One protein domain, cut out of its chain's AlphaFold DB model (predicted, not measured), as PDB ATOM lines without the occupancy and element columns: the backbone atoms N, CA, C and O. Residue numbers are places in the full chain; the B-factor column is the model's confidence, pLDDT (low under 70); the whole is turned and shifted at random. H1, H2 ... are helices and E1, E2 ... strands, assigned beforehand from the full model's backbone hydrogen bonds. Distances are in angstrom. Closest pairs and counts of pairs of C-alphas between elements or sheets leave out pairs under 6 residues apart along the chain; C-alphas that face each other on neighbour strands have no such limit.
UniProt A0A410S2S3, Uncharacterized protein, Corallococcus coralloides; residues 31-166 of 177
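AT A GLANCE: This is residues 31 to 166 of the 177 residues of an uncharacterized protein of Corallococcus coralloides (UniProt A0A410S2S3). Two small antiparallel sheets make a sandwich, two sheets face to face, though only partly so, their strands crossed at 48 degrees. Two helices lie side by side and run opposite ways, H1 over edge strand E1 of one sheet and H2 over E4 and E5 of the other; each makes two layers with its sheet, a helix on one face. Residues 140 to 145 stick out. The printed part has 136 residues in the order H1, E1 to E7, H2; the sheets run E1 E2 E3 E6 and E4 E5 E7, and the class is mixed, helices and strands. It is compact, with a radius of gyration of the C-alphas of 14.8 A and spans of 46 by 37 by 27 A.

HOW THE PARTS SIT: Start with H1, residues 31 to 42, at a height of 8.2 A over the first sheet, along E1, residues 50 to 54; their closest C-alphas are those of Glu 34 and Val 53, 5.9 A apart. E1, E2 (residues 57 to 62) and E3 (residues 67 to 72) form a meander, each strand the antiparallel neighbour of the one before: look for N 52 and O 59 at 2.9 A, and N 60 and O 69 at 2.7 A. Next comes E4, residues 76 to 83, which bends by 76 degrees at residue 79 and forms a hairpin with E5, residues 90 to 97; N 94 and O 81 are 2.7 A apart. E6, residues 106 to 110, is antiparallel to E3, with N 70 and O 107 at 2.8 A. E7, residues 130 to 136, is antiparallel to E5, with N 93 and O 133 at 2.8 A; the closest C-alphas of E3 and E7, Val 71 and Val 131, are 7.3 A apart. H2, residues 147 to 166, runs along the strands at a height of 8.5 A over the strongly twisted second sheet; its closest C-alpha pair with E4 is Glu 156 and Ile 80, 6.1 A. H1 and H2 touch at a shallow tilt of 15 degrees, closest at the C-alphas of Thr 33 and Tyr 162, 6.5 A. In both helices every O i to N i+4 pair is within hydrogen-bond range.

IN THESE COORDINATES: Find C-alpha 31 at (107.692, 152.853, 87.023); from there H1 runs 16.4 A. E5 spans 22.6 A and E7 19.1 A. H2 runs 28.3 A to C-alpha 166 at (102.535, 144.949, 82.774).

THE WHOLE: The C-alphas farthest apart, Thr 102 and Ser 143, are 46.1 A apart. The printed part has no cut. The link E6 to E7 is long; residues 126 to 127 in it pair antiparallel with residues 107 to 108 of E6. Mean pLDDT of the printed part is 72.6, with 44 residues under 70, among them 98 to 107 and 136 to 149.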
ATOM      1  N   ALA A  31     107.276 152.349  85.714       83.56
ATOM      2  CA  ALA A  31     107.692 152.853  87.023       83.56
ATOM      3  C   ALA A  31     106.507 153.343  87.878       83.56
ATOM      4  O   ALA A  31     106.453 153.058  89.068       83.56
ATOM      5  N   GLN A  32     105.529 154.032  87.275       85.06
ATOM      6  CA  GLN A  32     104.312 154.452  87.984       85.06
ATOM      7  C   GLN A  32     103.449 153.256  88.395       85.06
ATOM      8  O   GLN A  32     102.954 153.208  89.515       85.06
ATOM      9  N   THR A  33     103.308 152.278  87.503       83.19
ATOM     10  CA  THR A  33     102.589 151.024  87.767       83.19
ATOM     11  C   THR A  33     103.221 150.274  88.941       83.19
ATOM     12  O   THR A  33     102.516 149.794  89.825       83.19
ATOM     13  N   GLU A  34     104.552 150.201  88.979       84.88
ATOM     14  CA  GLU A  34     105.313 149.540  90.041       84.88
ATOM     15  C   GLU A  34     105.215 150.266  91.383       84.88
ATOM     16  O   GLU A  34     105.092 149.607  92.414       84.88
ATOM     17  N   GLU A  35     105.233 151.601  91.373       84.81
ATOM     18  CA  GLU A  35     105.022 152.410  92.576       84.81
ATOM     19  C   GLU A  35     103.636 152.160  93.165       84.81
ATOM     20  O   GLU A  35     103.511 151.759  94.321       84.81
ATOM     21  N   TRP A  36     102.588 152.290  92.351       86.50
ATOM     22  CA  TRP A  36     101.220 152.096  92.822       86.50
ATOM     23  C   TRP A  36     100.958 150.669  93.284       86.50
ATOM     24  O   TRP A  36     100.214 150.464  94.243       86.50
ATOM     25  N   LEU A  37     101.556 149.678  92.618       84.25
ATOM     26  CA  LEU A  37     101.487 148.287  93.043       84.25
ATOM     27  C   LEU A  37     102.192 148.083  94.387       84.25
ATOM     28  O   LEU A  37     101.662 147.364  95.228       84.25
ATOM     29  N   ARG A  38     103.354 148.707  94.609       84.69
ATOM     30  CA  ARG A  38     104.062 148.638  95.892       84.69
ATOM     31  C   ARG A  38     103.211 149.223  97.012       84.69
ATOM     32  O   ARG A  38     102.953 148.516  97.980       84.69
ATOM     33  N   GLU A  39     102.695 150.438  96.831       80.88
ATOM     34  CA  GLU A  39     101.782 151.086  97.783       80.88
ATOM     35  C   GLU A  39     100.548 150.206  98.065       80.88
ATOM     36  O   GLU A  39     100.160 150.004  99.217       80.88
ATOM     37  N   HIS A  40      99.961 149.610  97.017       82.44
ATOM     38  CA  HIS A  40      98.830 148.682  97.128       82.44
ATOM     39  C   HIS A  40      99.182 147.312  97.699       82.44
ATOM     40  O   HIS A  40      98.259 146.582  98.024       82.44
ATOM     41  N   ILE A  41     100.437 146.890  97.789       77.50
ATOM     42  CA  ILE A  41     100.771 145.645  98.487       77.50
ATOM     43  C   ILE A  41     101.145 145.959  99.931       77.50
ATOM     44  O   ILE A  41     100.655 145.288 100.832       77.50
ATOM     45  N   GLU A  42     101.943 146.998 100.175       74.56
ATOM     46  CA  GLU A  42     102.339 147.430 101.520       74.56
ATOM     47  C   GLU A  42     101.129 147.776 102.392       74.56
ATOM     48  O   GLU A  42     101.067 147.340 103.538       74.56
ATOM     49  N   ALA A  43     100.120 148.458 101.838       68.25
ATOM     50  CA  ALA A  43      98.889 148.781 102.564       68.25
ATOM     51  C   ALA A  43      98.060 147.549 102.989       68.25
ATOM     52  O   ALA A  43      97.168 147.674 103.827       68.25
ATOM     53  N   TRP A  44      98.322 146.378 102.400       72.38
ATOM     54  CA  TRP A  44      97.591 145.129 102.651       72.38
ATOM     55  C   TRP A  44      98.470 144.030 103.260       72.38
ATOM     56  O   TRP A  44      97.960 142.979 103.649       72.38
ATOM     57  N   ASN A  45      99.787 144.234 103.308       68.06
ATOM     58  CA  ASN A  45     100.736 143.261 103.819       68.06
ATOM     59  C   ASN A  45     100.840 143.384 105.339       68.06
ATOM     60  O   ASN A  45     101.691 144.081 105.882       68.06
ATOM     61  N   ASP A  46      99.962 142.655 106.012       64.50
ATOM     62  CA  ASP A  46      99.819 142.667 107.466       64.50
ATOM     63  C   ASP A  46     100.823 141.734 108.192       64.50
ATOM     64  O   ASP A  46     100.697 141.496 109.393       64.50
ATOM     65  N   SER A  47     101.820 141.179 107.489       61.91
ATOM     66  CA  SER A  47     102.750 140.163 108.011       61.91
ATOM     67  C   SER A  47     104.219 140.601 107.941       61.91
ATOM     68  O   SER A  47     104.557 141.572 107.270       61.91
ATOM     69  N   GLU A  48     105.140 139.853 108.570       62.56
ATOM     70  CA  GLU A  48     106.598 140.081 108.448       62.56
ATOM     71  C   GLU A  48     107.167 139.802 107.042       62.56
ATOM     72  O   GLU A  48     108.383 139.694 106.854       62.56
ATOM     73  N   VAL A  49     106.298 139.662 106.046       62.91
ATOM     74  CA  VAL A  49     106.675 139.485 104.658       62.91
ATOM     75  C   VAL A  49     107.256 140.794 104.129       62.91
ATOM     76  O   VAL A  49     106.733 141.873 104.395       62.91
ATOM     77  N   HIS A  50     108.357 140.740 103.386       71.44
ATOM     78  CA  HIS A  50     108.866 141.919 102.679       71.44
ATOM     79  C   HIS A  50     108.581 141.778 101.198       71.44
ATOM     80  O   HIS A  50     108.901 140.749 100.603       71.44
ATOM     81  N   VAL A  51     107.966 142.812 100.625       68.81
ATOM     82  CA  VAL A  51     107.599 142.829  99.216       68.81
ATOM     83  C   VAL A  51     108.436 143.859  98.479       68.81
ATOM     84  O   VAL A  51     108.541 145.005  98.897       68.81
ATOM     85  N   THR A  52     109.048 143.455  97.373       80.06
ATOM     86  CA  THR A  52     109.733 144.372  96.459       80.06
ATOM     87  C   THR A  52     109.097 144.272  95.087       80.06
ATOM     88  O   THR A  52     108.887 143.173  94.580       80.06
ATOM     89  N   VAL A  53     108.814 145.428  94.487       80.88
ATOM     90  CA  VAL A  53     108.253 145.536  93.140       80.88
ATOM     91  C   VAL A  53     109.270 146.206  92.227       80.88
ATOM     92  O   VAL A  53     109.687 147.333  92.512       80.88
ATOM     93  N   LYS A  54     109.672 145.499  91.166       83.44
ATOM     94  CA  LYS A  54     110.599 145.987  90.138       83.44
ATOM     95  C   LYS A  54     110.477 145.176  88.847       83.44
ATOM     96  O   LYS A  54     110.375 143.954  88.907       83.44
ATOM     97  N   ASP A  55     110.555 145.828  87.694       82.75
ATOM     98  CA  ASP A  55     110.502 145.211  86.361       82.75
ATOM     99  C   ASP A  55     109.263 144.309  86.164       82.75
ATOM    100  O   ASP A  55     109.355 143.208  85.602       82.75
ATOM    101  N   CYS A  56     108.105 144.759  86.668       83.12
ATOM    102  CA  CYS A  56     106.849 143.999  86.751       83.12
ATOM    103  C   CYS A  56     106.943 142.671  87.527       83.12
ATOM    104  O   CYS A  56     106.158 141.744  87.299       83.12
ATOM    105  N   ARG A  57     107.898 142.560  88.456       84.75
ATOM    106  CA  ARG A  57     108.056 141.404  89.339       84.75
ATOM    107  C   ARG A  57     107.782 141.775  90.781       84.75
ATOM    108  O   ARG A  57     108.220 142.822  91.246       84.75
ATOM    109  N   ILE A  58     107.111 140.870  91.479       84.94
ATOM    110  CA  ILE A  58     106.884 140.920  92.917       84.94
ATOM    111  C   ILE A  58     107.815 139.895  93.556       84.94
ATOM    112  O   ILE A  58     107.693 138.702  93.292       84.94
ATOM    113  N   MET A  59     108.745 140.347  94.387       83.94
ATOM    114  CA  MET A  59     109.531 139.482  95.263       83.94
ATOM    115  C   MET A  59     108.910 139.495  96.652       83.94
ATOM    116  O   MET A  59     108.660 140.563  97.190       83.94
ATOM    117  N   VAL A  60     108.681 138.318  97.215       80.81
ATOM    118  CA  VAL A  60     108.031 138.079  98.500       80.81
ATOM    119  C   VAL A  60     109.018 137.327  99.382       80.81
ATOM    120  O   VAL A  60     109.375 136.186  99.092       80.81
ATOM    121  N   LEU A  61     109.480 137.973 100.447       79.69
ATOM    122  CA  LEU A  61     110.334 137.363 101.464       79.69
ATOM    123  C   LEU A  61     109.457 136.929 102.633       79.69
ATOM    124  O   LEU A  61     109.015 137.768 103.406       79.69
ATOM    125  N   ASP A  62     109.201 135.636 102.767       77.44
ATOM    126  CA  ASP A  62     108.371 135.059 103.823       77.44
ATOM    127  C   ASP A  62     109.277 134.567 104.957       77.44
ATOM    128  O   ASP A  62     109.870 133.484 104.885       77.44
ATOM    129  N   LYS A  63     109.434 135.415 105.986       76.00
ATOM    130  CA  LYS A  63     110.329 135.150 107.121       76.00
ATOM    131  C   LYS A  63     109.926 133.908 107.919       76.00
ATOM    132  O   LYS A  63     110.809 133.083 108.154       76.00
ATOM    133  N   PRO A  64     108.642 133.703 108.289       75.19
ATOM    134  CA  PRO A  64     108.230 132.503 109.018       75.19
ATOM    135  C   PRO A  64     108.517 131.197 108.274       75.19
ATOM    136  O   PRO A  64     108.825 130.188 108.906       75.19
ATOM    137  N   ARG A  65     108.413 131.196 106.938       73.06
ATOM    138  CA  ARG A  65     108.673 130.004 106.112       73.06
ATOM    139  C   ARG A  65     110.095 129.938 105.546       73.06
ATOM    140  O   ARG A  65     110.378 129.009 104.789       73.06
ATOM    141  N   GLU A  66     110.962 130.892 105.898       82.31
ATOM    142  CA  GLU A  66     112.348 131.020 105.421       82.31
ATOM    143  C   GLU A  66     112.461 130.803 103.904       82.31
ATOM    144  O   GLU A  66     113.229 129.966 103.415       82.31
ATOM    145  N   ARG A  67     111.635 131.519 103.136       80.69
ATOM    146  CA  ARG A  67     111.562 131.365 101.678       80.69
ATOM    147  C   ARG A  67     111.438 132.705 100.966       80.69
ATOM    148  O   ARG A  67     110.747 133.604 101.436       80.69
ATOM    149  N   THR A  68     112.047 132.777  99.788       81.06
ATOM    150  CA  THR A  68     111.855 133.869  98.829       81.06
ATOM    151  C   THR A  68     111.063 133.353  97.646       81.06
ATOM    152  O   THR A  68     111.453 132.351  97.043       81.06
ATOM    153  N   GLU A  69     109.984 134.042  97.300       82.38
ATOM    154  CA  GLU A  69     109.168 133.790  96.116       82.38
ATOM    155  C   GLU A  69     109.244 135.002  95.184       82.38
ATOM    156  O   GLU A  69     109.210 136.143  95.630       82.38
ATOM    157  N   ILE A  70     109.379 134.776  93.884       81.50
ATOM    158  CA  ILE A  70     109.366 135.824  92.862       81.50
ATOM    159  C   ILE A  70     108.237 135.501  91.899       81.50
ATOM    160  O   ILE A  70     108.164 134.378  91.402       81.50
ATOM    161  N   VAL A  71     107.391 136.484  91.616       82.94
ATOM    162  CA  VAL A  71     106.278 136.409  90.671       82.94
ATOM    163  C   VAL A  71     106.507 137.426  89.568       82.94
ATOM    164  O   VAL A  71     106.729 138.595  89.861       82.94
ATOM    165  N   ASP A  72     106.429 137.008  88.306       82.25
ATOM    166  CA  ASP A  72     106.441 137.926  87.162       82.25
ATOM    167  C   ASP A  72     105.007 138.160  86.677       82.25
ATOM    168  O   ASP A  72     104.361 137.241  86.165       82.25
ATOM    169  N   LEU A  73     104.505 139.387  86.839       82.62
ATOM    170  CA  LEU A  73     103.108 139.722  86.554       82.62
ATOM    171  C   LEU A  73     102.727 139.513  85.087       82.62
ATOM    172  O   LEU A  73     101.576 139.211  84.790       82.62
ATOM    173  N   ARG A  74     103.694 139.595  84.166       81.00
ATOM    174  CA  ARG A  74     103.484 139.377  82.723       81.00
ATOM    175  C   ARG A  74     103.050 137.957  82.380       81.00
ATOM    176  O   ARG A  74     102.459 137.728  81.328       81.00
ATOM    177  N   GLY A  75     103.407 136.994  83.227       76.56
ATOM    178  CA  GLY A  75     103.156 135.572  83.007       76.56
ATOM    179  C   GLY A  75     102.000 134.999  83.810       76.56
ATOM    180  O   GLY A  75     101.853 133.770  83.849       76.56
ATOM    181  N   LEU A  76     101.231 135.854  84.487       79.25
ATOM    182  CA  LEU A  76     100.097 135.419  85.283       79.25
ATOM    183  C   LEU A  76      98.927 134.989  84.403       79.25
ATOM    184  O   LEU A  76      98.602 135.616  83.397       79.25
ATOM    185  N   LEU A  77      98.284 133.905  84.825       78.00
ATOM    186  CA  LEU A  77      97.007 133.463  84.290       78.00
ATOM    187  C   LEU A  77      95.892 134.183  85.037       78.00
ATOM    188  O   LEU A  77      95.737 134.005  86.245       78.00
ATOM    189  N   LEU A  78      95.118 134.972  84.300       79.44
ATOM    190  CA  LEU A  78      93.935 135.654  84.814       79.44
ATOM    191  C   LEU A  78      92.679 134.769  84.648       79.44
ATOM    192  O   LEU A  78      92.595 134.024  83.667       79.44
ATOM    193  N   PRO A  79      91.688 134.859  85.556       80.06
ATOM    194  CA  PRO A  79      91.694 135.668  86.775       80.06
ATOM    195  C   PRO A  79      92.554 135.060  87.895       80.06
ATOM    196  O   PRO A  79      92.819 133.845  87.912       80.06
ATOM    197  N   ILE A  80      92.979 135.920  88.823       81.56
ATOM    198  CA  ILE A  80      93.671 135.518  90.056       81.56
ATOM    199  C   ILE A  80      92.651 134.839  90.974       81.56
ATOM    200  O   ILE A  80      91.531 135.309  91.120       81.56
ATOM    201  N   GLU A  81      93.009 133.713  91.589       79.81
ATOM    202  CA  GLU A  81      92.056 132.960  92.408       79.81
ATOM    203  C   GLU A  81      92.138 133.389  93.872       79.81
ATOM    204  O   GLU A  81      93.205 133.334  94.478       79.81
ATOM    205  N   VAL A  82      91.011 133.745  94.485       75.81
ATOM    206  CA  VAL A  82      90.924 133.901  95.943       75.81
ATOM    207  C   VAL A  82      90.481 132.571  96.554       75.81
ATOM    208  O   VAL A  82      89.362 132.112  96.333       75.81
ATOM    209  N   ILE A  83      91.358 131.942  97.338       76.00
ATOM    210  CA  ILE A  83      91.121 130.658  98.002       76.00
ATOM    211  C   ILE A  83      91.021 130.881  99.513       76.00
ATOM    212  O   ILE A  83      91.903 131.460 100.152       76.00
ATOM    213  N   ARG A  84      89.937 130.384 100.112       66.94
ATOM    214  CA  ARG A  84      89.805 130.263 101.569       66.94
ATOM    215  C   ARG A  84      90.326 128.902 101.997       66.94
ATOM    216  O   ARG A  84      89.799 127.896 101.536       66.94
ATOM    217  N   LEU A  85      91.343 128.883 102.858       55.75
ATOM    218  CA  LEU A  85      91.950 127.631 103.304       55.75
ATOM    219  C   LEU A  85      91.378 127.102 104.618       55.75
ATOM    220  O   LEU A  85      91.182 125.902 104.645       55.75
ATOM    221  N   ASP A  86      91.083 127.917 105.647       49.72
ATOM    222  CA  ASP A  86      90.296 127.487 106.826       49.72
ATOM    223  C   ASP A  86      90.067 128.593 107.887       49.72
ATOM    224  O   ASP A  86      90.756 129.613 107.926       49.72
ATOM    225  N   SER A  87      89.051 128.372 108.736       49.69
ATOM    226  CA  SER A  87      88.646 129.127 109.943       49.69
ATOM    227  C   SER A  87      88.723 130.665 109.872       49.69
ATOM    228  O   SER A  87      89.463 131.296 110.618       49.69
ATOM    229  N   ALA A  88      87.900 131.269 109.011       55.84
ATOM    230  CA  ALA A  88      87.359 132.638 109.108       55.84
ATOM    231  C   ALA A  88      88.302 133.863 109.239       55.84
ATOM    232  O   ALA A  88      87.779 134.970 109.189       55.84
ATOM    233  N   ARG A  89      89.628 133.712 109.384       58.91
ATOM    234  CA  ARG A  89      90.551 134.822 109.725       58.91
ATOM    235  C   ARG A  89      91.627 135.139 108.689       58.91
ATOM    236  O   ARG A  89      92.342 136.115 108.847       58.91
ATOM    237  N   ASN A  90      91.799 134.292 107.677       66.38
ATOM    238  CA  ASN A  90      92.808 134.501 106.640       66.38
ATOM    239  C   ASN A  90      92.211 134.197 105.265       66.38
ATOM    240  O   ASN A  90      91.423 133.258 105.106       66.38
ATOM    241  N   ALA A  91      92.628 134.969 104.266       73.25
ATOM    242  CA  ALA A  91      92.360 134.698 102.861       73.25
ATOM    243  C   ALA A  91      93.687 134.541 102.111       73.25
ATOM    244  O   ALA A  91      94.655 135.250 102.388       73.25
ATOM    245  N   THR A  92      93.735 133.614 101.156       77.00
ATOM    246  CA  THR A  92      94.923 133.369 100.336       77.00
ATOM    247  C   THR A  92      94.599 133.674  98.880       77.00
ATOM    248  O   THR A  92      93.673 133.103  98.317       77.00
ATOM    249  N   LEU A  93      95.363 134.564  98.251       78.00
ATOM    250  CA  LEU A  93      95.344 134.750  96.804       78.00
ATOM    251  C   LEU A  93      96.309 133.766  96.160       78.00
ATOM    252  O   LEU A  93      97.500 133.773  96.465       78.00
ATOM    253  N   ARG A  94      95.801 132.955  95.242       83.12
ATOM    254  CA  ARG A  94      96.584 132.049  94.418       83.12
ATOM    255  C   ARG A  94      96.832 132.666  93.046       83.12
ATOM    256  O   ARG A  94      95.948 132.768  92.196       83.12
ATOM    257  N   LEU A  95      98.089 133.023  92.825       82.38
ATOM    258  CA  LEU A  95      98.622 133.517  91.564       82.38
ATOM    259  C   LEU A  95      99.077 132.326  90.724       82.38
ATOM    260  O   LEU A  95     100.050 131.657  91.071       82.38
ATOM    261  N   ARG A  96      98.374 132.039  89.626       77.50
ATOM    262  CA  ARG A  96      98.715 130.943  88.705       77.50
ATOM    263  C   ARG A  96      99.620 131.440  87.589       77.50
ATOM    264  O   ARG A  96      99.421 132.539  87.078       77.50
ATOM    265  N   VAL A  97     100.571 130.610  87.166       74.31
ATOM    266  CA  VAL A  97     101.540 130.976  86.124       74.31
ATOM    267  C   VAL A  97     101.426 130.100  84.883       74.31
ATOM    268  O   VAL A  97     101.209 128.891  84.978       74.31
ATOM    269  N   LYS A  98     101.599 130.709  83.704       65.00
ATOM    270  CA  LYS A  98     101.344 130.069  82.403       65.00
ATOM    271  C   LYS A  98     102.251 128.873  82.098       65.00
ATOM    272  O   LYS A  98     101.804 127.898  81.499       65.00
ATOM    273  N   GLN A  99     103.522 128.921  82.501       61.00
ATOM    274  CA  GLN A  99     104.480 127.844  82.238       61.00
ATOM    275  C   GLN A  99     105.362 127.555  83.455       61.00
ATOM    276  O   GLN A  99     106.179 128.374  83.868       61.00
ATOM    277  N   LYS A 100     105.243 126.333  83.990       52.22
ATOM    278  CA  LYS A 100     106.076 125.832  85.094       52.22
ATOM    279  C   LYS A 100     107.545 125.661  84.681       52.22
ATOM    280  O   LYS A 100     108.424 125.827  85.503       52.22
ATOM    281  N   HIS A 101     107.853 125.341  83.424       52.44
ATOM    282  CA  HIS A 101     109.198 124.869  83.047       52.44
ATOM    283  C   HIS A 101     110.130 125.915  82.428       52.44
ATOM    284  O   HIS A 101     111.309 125.631  82.244       52.44
ATOM    285  N   THR A 102     109.651 127.120  82.133       53.53
ATOM    286  CA  THR A 102     110.478 128.166  81.508       53.53
ATOM    287  C   THR A 102     111.225 129.035  82.517       53.53
ATOM    288  O   THR A 102     111.942 129.953  82.126       53.53
ATOM    289  N   GLY A 103     111.059 128.772  83.821       49.41
ATOM    290  CA  GLY A 103     111.751 129.500  84.890       49.41
ATOM    291  C   GLY A 103     111.404 130.990  84.962       49.41
ATOM    292  O   GLY A 103     112.102 131.739  85.629       49.41
ATOM    293  N   THR A 104     110.359 131.438  84.263       51.38
ATOM    294  CA  THR A 104     110.129 132.869  84.025       51.38
ATOM    295  C   THR A 104     109.024 133.468  84.892       51.38
ATOM    296  O   THR A 104     108.921 134.686  84.949       51.38
ATOM    297  N   TYR A 105     108.187 132.654  85.551       60.59
ATOM    298  CA  TYR A 105     106.849 133.134  85.930       60.59
ATOM    299  C   TYR A 105     106.484 132.987  87.411       60.59
ATOM    300  O   TYR A 105     105.853 133.889  87.958       60.59
ATOM    301  N   SER A 106     106.944 131.938  88.102       58.72
ATOM    302  CA  SER A 106     107.107 132.008  89.556       58.72
ATOM    303  C   SER A 106     108.226 131.102  90.050       58.72
ATOM    304  O   SER A 106     108.387 129.966  89.596       58.72
ATOM    305  N   MET A 107     109.047 131.640  90.933       66.62
ATOM    306  CA  MET A 107     110.323 131.068  91.331       66.62
ATOM    307  C   MET A 107     110.414 131.100  92.847       66.62
ATOM    308  O   MET A 107     110.241 132.167  93.423       66.62
ATOM    309  N   PHE A 108     110.715 129.977  93.496       72.81
ATOM    310  CA  PHE A 108     110.997 129.965  94.929       72.81
ATOM    311  C   PHE A 108     112.399 129.469  95.247       72.81
ATOM    312  O   PHE A 108     112.978 128.638  94.540       72.81
ATOM    313  N   ARG A 109     112.934 129.979  96.351       70.94
ATOM    314  CA  ARG A 109     114.184 129.534  96.951       70.94
ATOM    315  C   ARG A 109     113.966 129.362  98.448       70.94
ATOM    316  O   ARG A 109     113.506 130.283  99.116       70.94
ATOM    317  N   LYS A 110     114.318 128.184  98.968       73.94
ATOM    318  CA  LYS A 110     114.432 127.972 100.413       73.94
ATOM    319  C   LYS A 110     115.700 128.673 100.894       73.94
ATOM    320  O   LYS A 110     116.772 128.461 100.318       73.94
ATOM    321  N   CYS A 111     115.569 129.519 101.900       74.50
ATOM    322  CA  CYS A 111     116.698 130.179 102.523       74.50
ATOM    323  C   CYS A 111     117.388 129.212 103.509       74.50
ATOM    324  O   CYS A 111     116.780 128.250 103.982       74.50
ATOM    325  N   GLY A 112     118.685 129.406 103.751       74.31
ATOM    326  CA  GLY A 112     119.478 128.575 104.665       74.31
ATOM    327  C   GLY A 112     120.024 129.369 105.856       74.31
ATOM    328  O   GLY A 112     119.849 130.587 105.899       74.31
ATOM    329  N   PRO A 113     120.738 128.712 106.794       76.44
ATOM    330  CA  PRO A 113     121.328 129.371 107.966       76.44
ATOM    331  C   PRO A 113     122.227 130.562 107.605       76.44
ATOM    332  O   PRO A 113     122.174 131.600 108.255       76.44
ATOM    333  N   GLU A 114     122.982 130.429 106.513       75.12
ATOM    334  CA  GLU A 114     123.915 131.443 106.006       75.12
ATOM    335  C   GLU A 114     123.208 132.661 105.377       75.12
ATOM    336  O   GLU A 114     123.815 133.712 105.191       75.12
ATOM    337  N   ASN A 115     121.932 132.534 104.985       73.56
ATOM    338  CA  ASN A 115     121.193 133.588 104.287       73.56
ATOM    339  C   ASN A 115     119.681 133.530 104.554       73.56
ATOM    340  O   ASN A 115     118.888 133.469 103.616       73.56
ATOM    341  N   ARG A 116     119.283 133.587 105.830       69.62
ATOM    342  CA  ARG A 116     117.931 133.272 106.339       69.62
ATOM    343  C   ARG A 116     116.737 133.897 105.596       69.62
ATOM    344  O   ARG A 116     115.641 133.356 105.667       69.62
ATOM    345  N   TYR A 117     116.946 134.967 104.830       70.25
ATOM    346  CA  TYR A 117     115.898 135.663 104.072       70.25
ATOM    347  C   TYR A 117     116.232 135.918 102.600       70.25
ATOM    348  O   TYR A 117     115.596 136.770 101.996       70.25
ATOM    349  N   CYS A 118     117.246 135.230 102.056       76.25
ATOM    350  CA  CYS A 118     117.650 135.191 100.648       76.25
ATOM    351  C   CYS A 118     117.110 136.345  99.767       76.25
ATOM    352  O   CYS A 118     116.317 136.136  98.849       76.25
ATOM    353  N   ALA A 119     117.558 137.566 100.093       72.38
ATOM    354  CA  ALA A 119     116.978 138.839  99.648       72.38
ATOM    355  C   ALA A 119     117.391 139.270  98.233       72.38
ATOM    356  O   ALA A 119     116.910 140.279  97.724       72.38
ATOM    357  N   GLU A 120     118.290 138.520  97.598       74.69
ATOM    358  CA  GLU A 120     118.726 138.784  96.234       74.69
ATOM    359  C   GLU A 120     118.183 137.719  95.276       74.69
ATOM    360  O   GLU A 120     118.247 136.521  95.583       74.69
ATOM    361  N   PRO A 121     117.730 138.113  94.071       65.56
ATOM    362  CA  PRO A 121     117.288 137.195  93.026       65.56
ATOM    363  C   PRO A 121     118.475 136.516  92.316       65.56
ATOM    364  O   PRO A 121     118.489 136.377  91.095       65.56
ATOM    365  N   THR A 122     119.503 136.107  93.062       66.06
ATOM    366  CA  THR A 122     120.710 135.459  92.538       66.06
ATOM    367  C   THR A 122     120.699 133.954  92.826       66.06
ATOM    368  O   THR A 122     120.239 133.492  93.872       66.06
ATOM    369  N   GLY A 123     121.211 133.153  91.885       65.06
ATOM    370  CA  GLY A 123     121.315 131.694  92.017       65.06
ATOM    371  C   GLY A 123     120.140 130.902  91.426       65.06
ATOM    372  O   GLY A 123     119.359 131.407  90.625       65.06
ATOM    373  N   LYS A 124     120.054 129.609  91.771       65.00
ATOM    374  CA  LYS A 124     119.048 128.684  91.220       65.00
ATOM    375  C   LYS A 124     117.736 128.781  91.998       65.00
ATOM    376  O   LYS A 124     117.700 128.453  93.182       65.00
ATOM    377  N   PHE A 125     116.665 129.158  91.309       69.38
ATOM    378  CA  PHE A 125     115.300 129.079  91.819       69.38
ATOM    379  C   PHE A 125     114.595 127.828  91.296       69.38
ATOM    380  O   PHE A 125     114.863 127.363  90.188       69.38
ATOM    381  N   GLN A 126     113.679 127.291  92.093       72.12
ATOM    382  CA  GLN A 126     112.768 126.238  91.665       72.12
ATOM    383  C   GLN A 126     111.489 126.868  91.123       72.12
ATOM    384  O   GLN A 126     110.948 127.799  91.712       72.12
ATOM    385  N   SER A 127     110.983 126.352  90.009       72.94
ATOM    386  CA  SER A 127     109.725 126.824  89.441       72.94
ATOM    387  C   SER A 127     108.522 126.400  90.281       72.94
ATOM    388  O   SER A 127     108.377 125.206  90.573       72.94
ATOM    389  N   LEU A 128     107.611 127.329  90.561       70.38
ATOM    390  CA  LEU A 128     106.300 127.016  91.121       70.38
ATOM    391  C   LEU A 128     105.204 127.081  90.043       70.38
ATOM    392  O   LEU A 128     105.292 127.875  89.108       70.38
ATOM    393  N   PRO A 129     104.170 126.226  90.133       70.81
ATOM    394  CA  PRO A 129     102.962 126.361  89.318       70.81
ATOM    395  C   PRO A 129     102.001 127.436  89.856       70.81
ATOM    396  O   PRO A 129     101.132 127.902  89.118       70.81
ATOM    397  N   TYR A 130     102.147 127.818  91.125       75.75
ATOM    398  CA  TYR A 130     101.366 128.863  91.774       75.75
ATOM    399  C   TYR A 130     102.154 129.523  92.911       75.75
ATOM    400  O   TYR A 130     103.001 128.877  93.528       75.75
ATOM    401  N   VAL A 131     101.837 130.782  93.207       78.12
ATOM    402  CA  VAL A 131     102.296 131.500  94.405       78.12
ATOM    403  C   VAL A 131     101.088 131.912  95.229       78.12
ATOM    404  O   VAL A 131     100.134 132.477  94.699       78.12
ATOM    405  N   ASP A 132     101.144 131.612  96.522       78.44
ATOM    406  CA  ASP A 132     100.057 131.852  97.463       78.44
ATOM    407  C   ASP A 132     100.413 133.063  98.344       78.44
ATOM    408  O   ASP A 132     101.252 132.961  99.243       78.44
ATOM    409  N   LEU A 133      99.770 134.207  98.096       77.50
ATOM    410  CA  LEU A 133      99.880 135.407  98.931       77.50
ATOM    411  C   LEU A 133      98.804 135.366 100.013       77.50
ATOM    412  O   LEU A 133      97.615 135.299  99.710       77.50
ATOM    413  N   THR A 134      99.201 135.399 101.282       75.69
ATOM    414  CA  THR A 134      98.248 135.384 102.402       75.69
ATOM    415  C   THR A 134      98.006 136.800 102.896       75.69
ATOM    416  O   THR A 134      98.957 137.524 103.166       75.69
ATOM    417  N   VAL A 135      96.736 137.172 103.040       75.38
ATOM    418  CA  VAL A 135      96.315 138.406 103.705       75.38
ATOM    419  C   VAL A 135      95.799 138.032 105.092       75.38
ATOM    420  O   VAL A 135      94.906 137.186 105.211       75.38
ATOM    421  N   THR A 136      96.404 138.610 106.130       66.75
ATOM    422  CA  THR A 136      96.124 138.304 107.542       66.75
ATOM    423  C   THR A 136      95.361 139.439 108.219       66.75
ATOM    424  O   THR A 136      95.586 140.605 107.915       66.75
ATOM    425  N   SER A 137      94.511 139.140 109.198       56.59
ATOM    426  CA  SER A 137      93.873 140.185 110.006       56.59
ATOM    427  C   SER A 137      94.893 140.869 110.934       56.59
ATOM    428  O   SER A 137      95.535 140.185 111.735       56.59
ATOM    429  N   VAL A 138      94.974 142.204 110.938       46.78
ATOM    430  CA  VAL A 138      95.376 142.921 112.163       46.78
ATOM    431  C   VAL A 138      94.183 142.845 113.108       46.78
ATOM    432  O   VAL A 138      93.068 143.165 112.698       46.78
ATOM    433  N   THR A 139      94.420 142.369 114.331       42.06
ATOM    434  CA  THR A 139      93.439 142.114 115.396       42.06
ATOM    435  C   THR A 139      92.268 143.103 115.363       42.06
ATOM    436  O   THR A 139      92.480 144.310 115.478       42.06
ATOM    437  N   ASP A 140      91.045 142.584 115.198       40.28
ATOM    438  CA  ASP A 140      89.805 143.359 115.080       40.28
ATOM    439  C   ASP A 140      89.717 144.483 116.124       40.28
ATOM    440  O   ASP A 140      89.559 144.222 117.316       40.28
ATOM    441  N   PHE A 141      89.723 145.743 115.679       40.19
ATOM    442  CA  PHE A 141      89.242 146.854 116.513       40.19
ATOM    443  C   PHE A 141      87.711 147.001 116.430       40.19
ATOM    444  O   PHE A 141      87.113 147.743 117.205       40.19
ATOM    445  N   ILE A 142      87.061 146.308 115.483       43.28
ATOM    446  CA  ILE A 142      85.619 146.401 115.231       43.28
ATOM    447  C   ILE A 142      85.058 145.004 114.961       43.28
ATOM    448  O   ILE A 142      85.299 144.407 113.915       43.28
ATOM    449  N   SER A 143      84.266 144.499 115.900       45.47
ATOM    450  CA  SER A 143      83.598 143.203 115.798       45.47
ATOM    451  C   SER A 143      82.588 143.189 114.639       45.47
ATOM    452  O   SER A 143      81.685 144.022 114.596       45.47
ATOM    453  N   GLY A 144      82.693 142.217 113.724       53.06
ATOM    454  CA  GLY A 144      81.582 141.837 112.833       53.06
ATOM    455  C   GLY A 144      81.700 142.175 111.342       53.06
ATOM    456  O   GLY A 144      80.738 141.931 110.613       53.06
ATOM    457  N   ARG A 145      82.838 142.676 110.841       52.97
ATOM    458  CA  ARG A 145      83.095 142.737 109.386       52.97
ATOM    459  C   ARG A 145      84.056 141.633 108.958       52.97
ATOM    460  O   ARG A 145      85.063 141.412 109.611       52.97
ATOM    461  N   ARG A 146      83.775 140.990 107.818       57.41
ATOM    462  CA  ARG A 146      84.728 140.113 107.114       57.41
ATOM    463  C   ARG A 146      85.776 140.966 106.397       57.41
ATOM    464  O   ARG A 146      85.803 141.030 105.173       57.41
ATOM    465  N   THR A 147      86.595 141.665 107.173       62.91
ATOM    466  CA  THR A 147      87.643 142.558 106.672       62.91
ATOM    467  C   THR A 147      88.563 141.830 105.694       62.91
ATOM    468  O   THR A 147      88.806 142.362 104.618       62.91
ATOM    469  N   ASP A 148      88.968 140.593 105.990       67.19
ATOM    470  CA  ASP A 148      89.951 139.830 105.200       67.19
ATOM    471  C   ASP A 148      89.473 139.405 103.802       67.19
ATOM    472  O   ASP A 148      90.272 139.342 102.871       67.19
ATOM    473  N   GLU A 149      88.174 139.134 103.632       67.75
ATOM    474  CA  GLU A 149      87.584 138.805 102.322       67.75
ATOM    475  C   GLU A 149      87.538 140.044 101.427       67.75
ATOM    476  O   GLU A 149      87.925 139.993 100.265       67.75
ATOM    477  N   ASP A 150      87.164 141.193 101.990       75.12
ATOM    478  CA  ASP A 150      87.239 142.461 101.268       75.12
ATOM    479  C   ASP A 150      88.692 142.835 100.951       75.12
ATOM    480  O   ASP A 150      88.961 143.401  99.888       75.12
ATOM    481  N   LYS A 151      89.635 142.513 101.855       77.25
ATOM    482  CA  LYS A 151      91.061 142.758 101.642       77.25
ATOM    483  C   LYS A 151      91.605 141.960 100.463       77.25
ATOM    484  O   LYS A 151      92.226 142.527  99.562       77.25
ATOM    485  N   SER A 152      91.337 140.657 100.445       78.06
ATOM    486  CA  SER A 152      91.806 139.782  99.375       78.06
ATOM    487  C   SER A 152      91.169 140.130  98.035       78.06
ATOM    488  O   SER A 152      91.896 140.238  97.058       78.06
ATOM    489  N   LEU A 153      89.866 140.423  97.981       81.00
ATOM    490  CA  LEU A 153      89.190 140.844  96.744       81.00
ATOM    491  C   LEU A 153      89.736 142.168  96.183       81.00
ATOM    492  O   LEU A 153      89.775 142.378  94.971       81.00
ATOM    493  N   ARG A 154      90.151 143.102  97.045       82.12
ATOM    494  CA  ARG A 154      90.776 144.357  96.596       82.12
ATOM    495  C   ARG A 154      92.187 144.124  96.070       82.12
ATOM    496  O   ARG A 154      92.527 144.676  95.025       82.12
ATOM    497  N   LEU A 155      92.969 143.295  96.757       82.75
ATOM    498  CA  LEU A 155      94.310 142.924  96.315       82.75
ATOM    499  C   LEU A 155      94.273 142.108  95.010       82.75
ATOM    500  O   LEU A 155      95.078 142.362  94.123       82.75
ATOM    501  N   GLU A 156      93.299 141.209  94.848       85.75
ATOM    502  CA  GLU A 156      93.016 140.487  93.599       85.75
ATOM    503  C   GLU A 156      92.842 141.480  92.447       85.75
ATOM    504  O   GLU A 156      93.635 141.485  91.511       85.75
ATOM    505  N   ARG A 157      91.866 142.392  92.555       86.38
ATOM    506  CA  ARG A 157      91.568 143.389  91.513       86.38
ATOM    507  C   ARG A 157      92.767 144.270  91.182       86.38
ATOM    508  O   ARG A 157      92.982 144.590  90.015       86.38
ATOM    509  N   ALA A 158      93.532 144.671  92.197       85.50
ATOM    510  CA  ALA A 158      94.750 145.444  92.007       85.50
ATOM    511  C   ALA A 158      95.779 144.637  91.204       85.50
ATOM    512  O   ALA A 158      96.248 145.098  90.165       85.50
ATOM    513  N   LEU A 159      96.077 143.408  91.627       86.12
ATOM    514  CA  LEU A 159      97.034 142.538  90.948       86.12
ATOM    515  C   LEU A 159      96.601 142.213  89.516       86.12
ATOM    516  O   LEU A 159      97.441 142.251  88.621       86.12
ATOM    517  N   GLU A 160      95.317 141.970  89.255       87.88
ATOM    518  CA  GLU A 160      94.810 141.782  87.891       87.88
ATOM    519  C   GLU A 160      95.009 143.032  87.028       87.88
ATOM    520  O   GLU A 160      95.464 142.941  85.886       87.88
ATOM    521  N   HIS A 161      94.696 144.209  87.576       87.19
ATOM    522  CA  HIS A 161      94.869 145.480  86.881       87.19
ATOM    523  C   HIS A 161      96.338 145.736  86.527       87.19
ATOM    524  O   HIS A 161      96.656 145.983  85.364       87.19
ATOM    525  N   TYR A 162      97.241 145.607  87.500       86.50
ATOM    526  CA  TYR A 162      98.673 145.808  87.283       86.50
ATOM    527  C   TYR A 162      99.283 144.734  86.382       86.50
ATOM    528  O   TYR A 162     100.153 145.046  85.578       86.50
ATOM    529  N   SER A 163      98.783 143.496  86.428       85.25
ATOM    530  CA  SER A 163      99.195 142.447  85.487       85.25
ATOM    531  C   SER A 163      98.876 142.837  84.051       85.25
ATOM    532  O   SER A 163      99.741 142.727  83.185       85.25
ATOM    533  N   ARG A 164      97.674 143.372  83.793       85.62
ATOM    534  CA  ARG A 164      97.302 143.883  82.464       85.62
ATOM    535  C   ARG A 164      98.194 145.046  82.029       85.62
ATOM    536  O   ARG A 164      98.680 145.024  80.904       85.62
ATOM    537  N   LEU A 165      98.463 146.011  82.915       85.62
ATOM    538  CA  LEU A 165      99.380 147.129  82.628       85.62
ATOM    539  C   LEU A 165     100.812 146.653  82.337       85.62
ATOM    540  O   LEU A 165     101.487 147.198  81.471       85.62
ATOM    541  N   CYS A 166     101.250 145.592  83.012       82.88
ATOM    542  CA  CYS A 166     102.535 144.949  82.774       82.88
ATOM    543  C   CYS A 166     102.591 144.146  81.464       82.88
ATOM    544  O   CYS A 166     103.682 143.762  81.050       82.88
TER     545      CYS A 166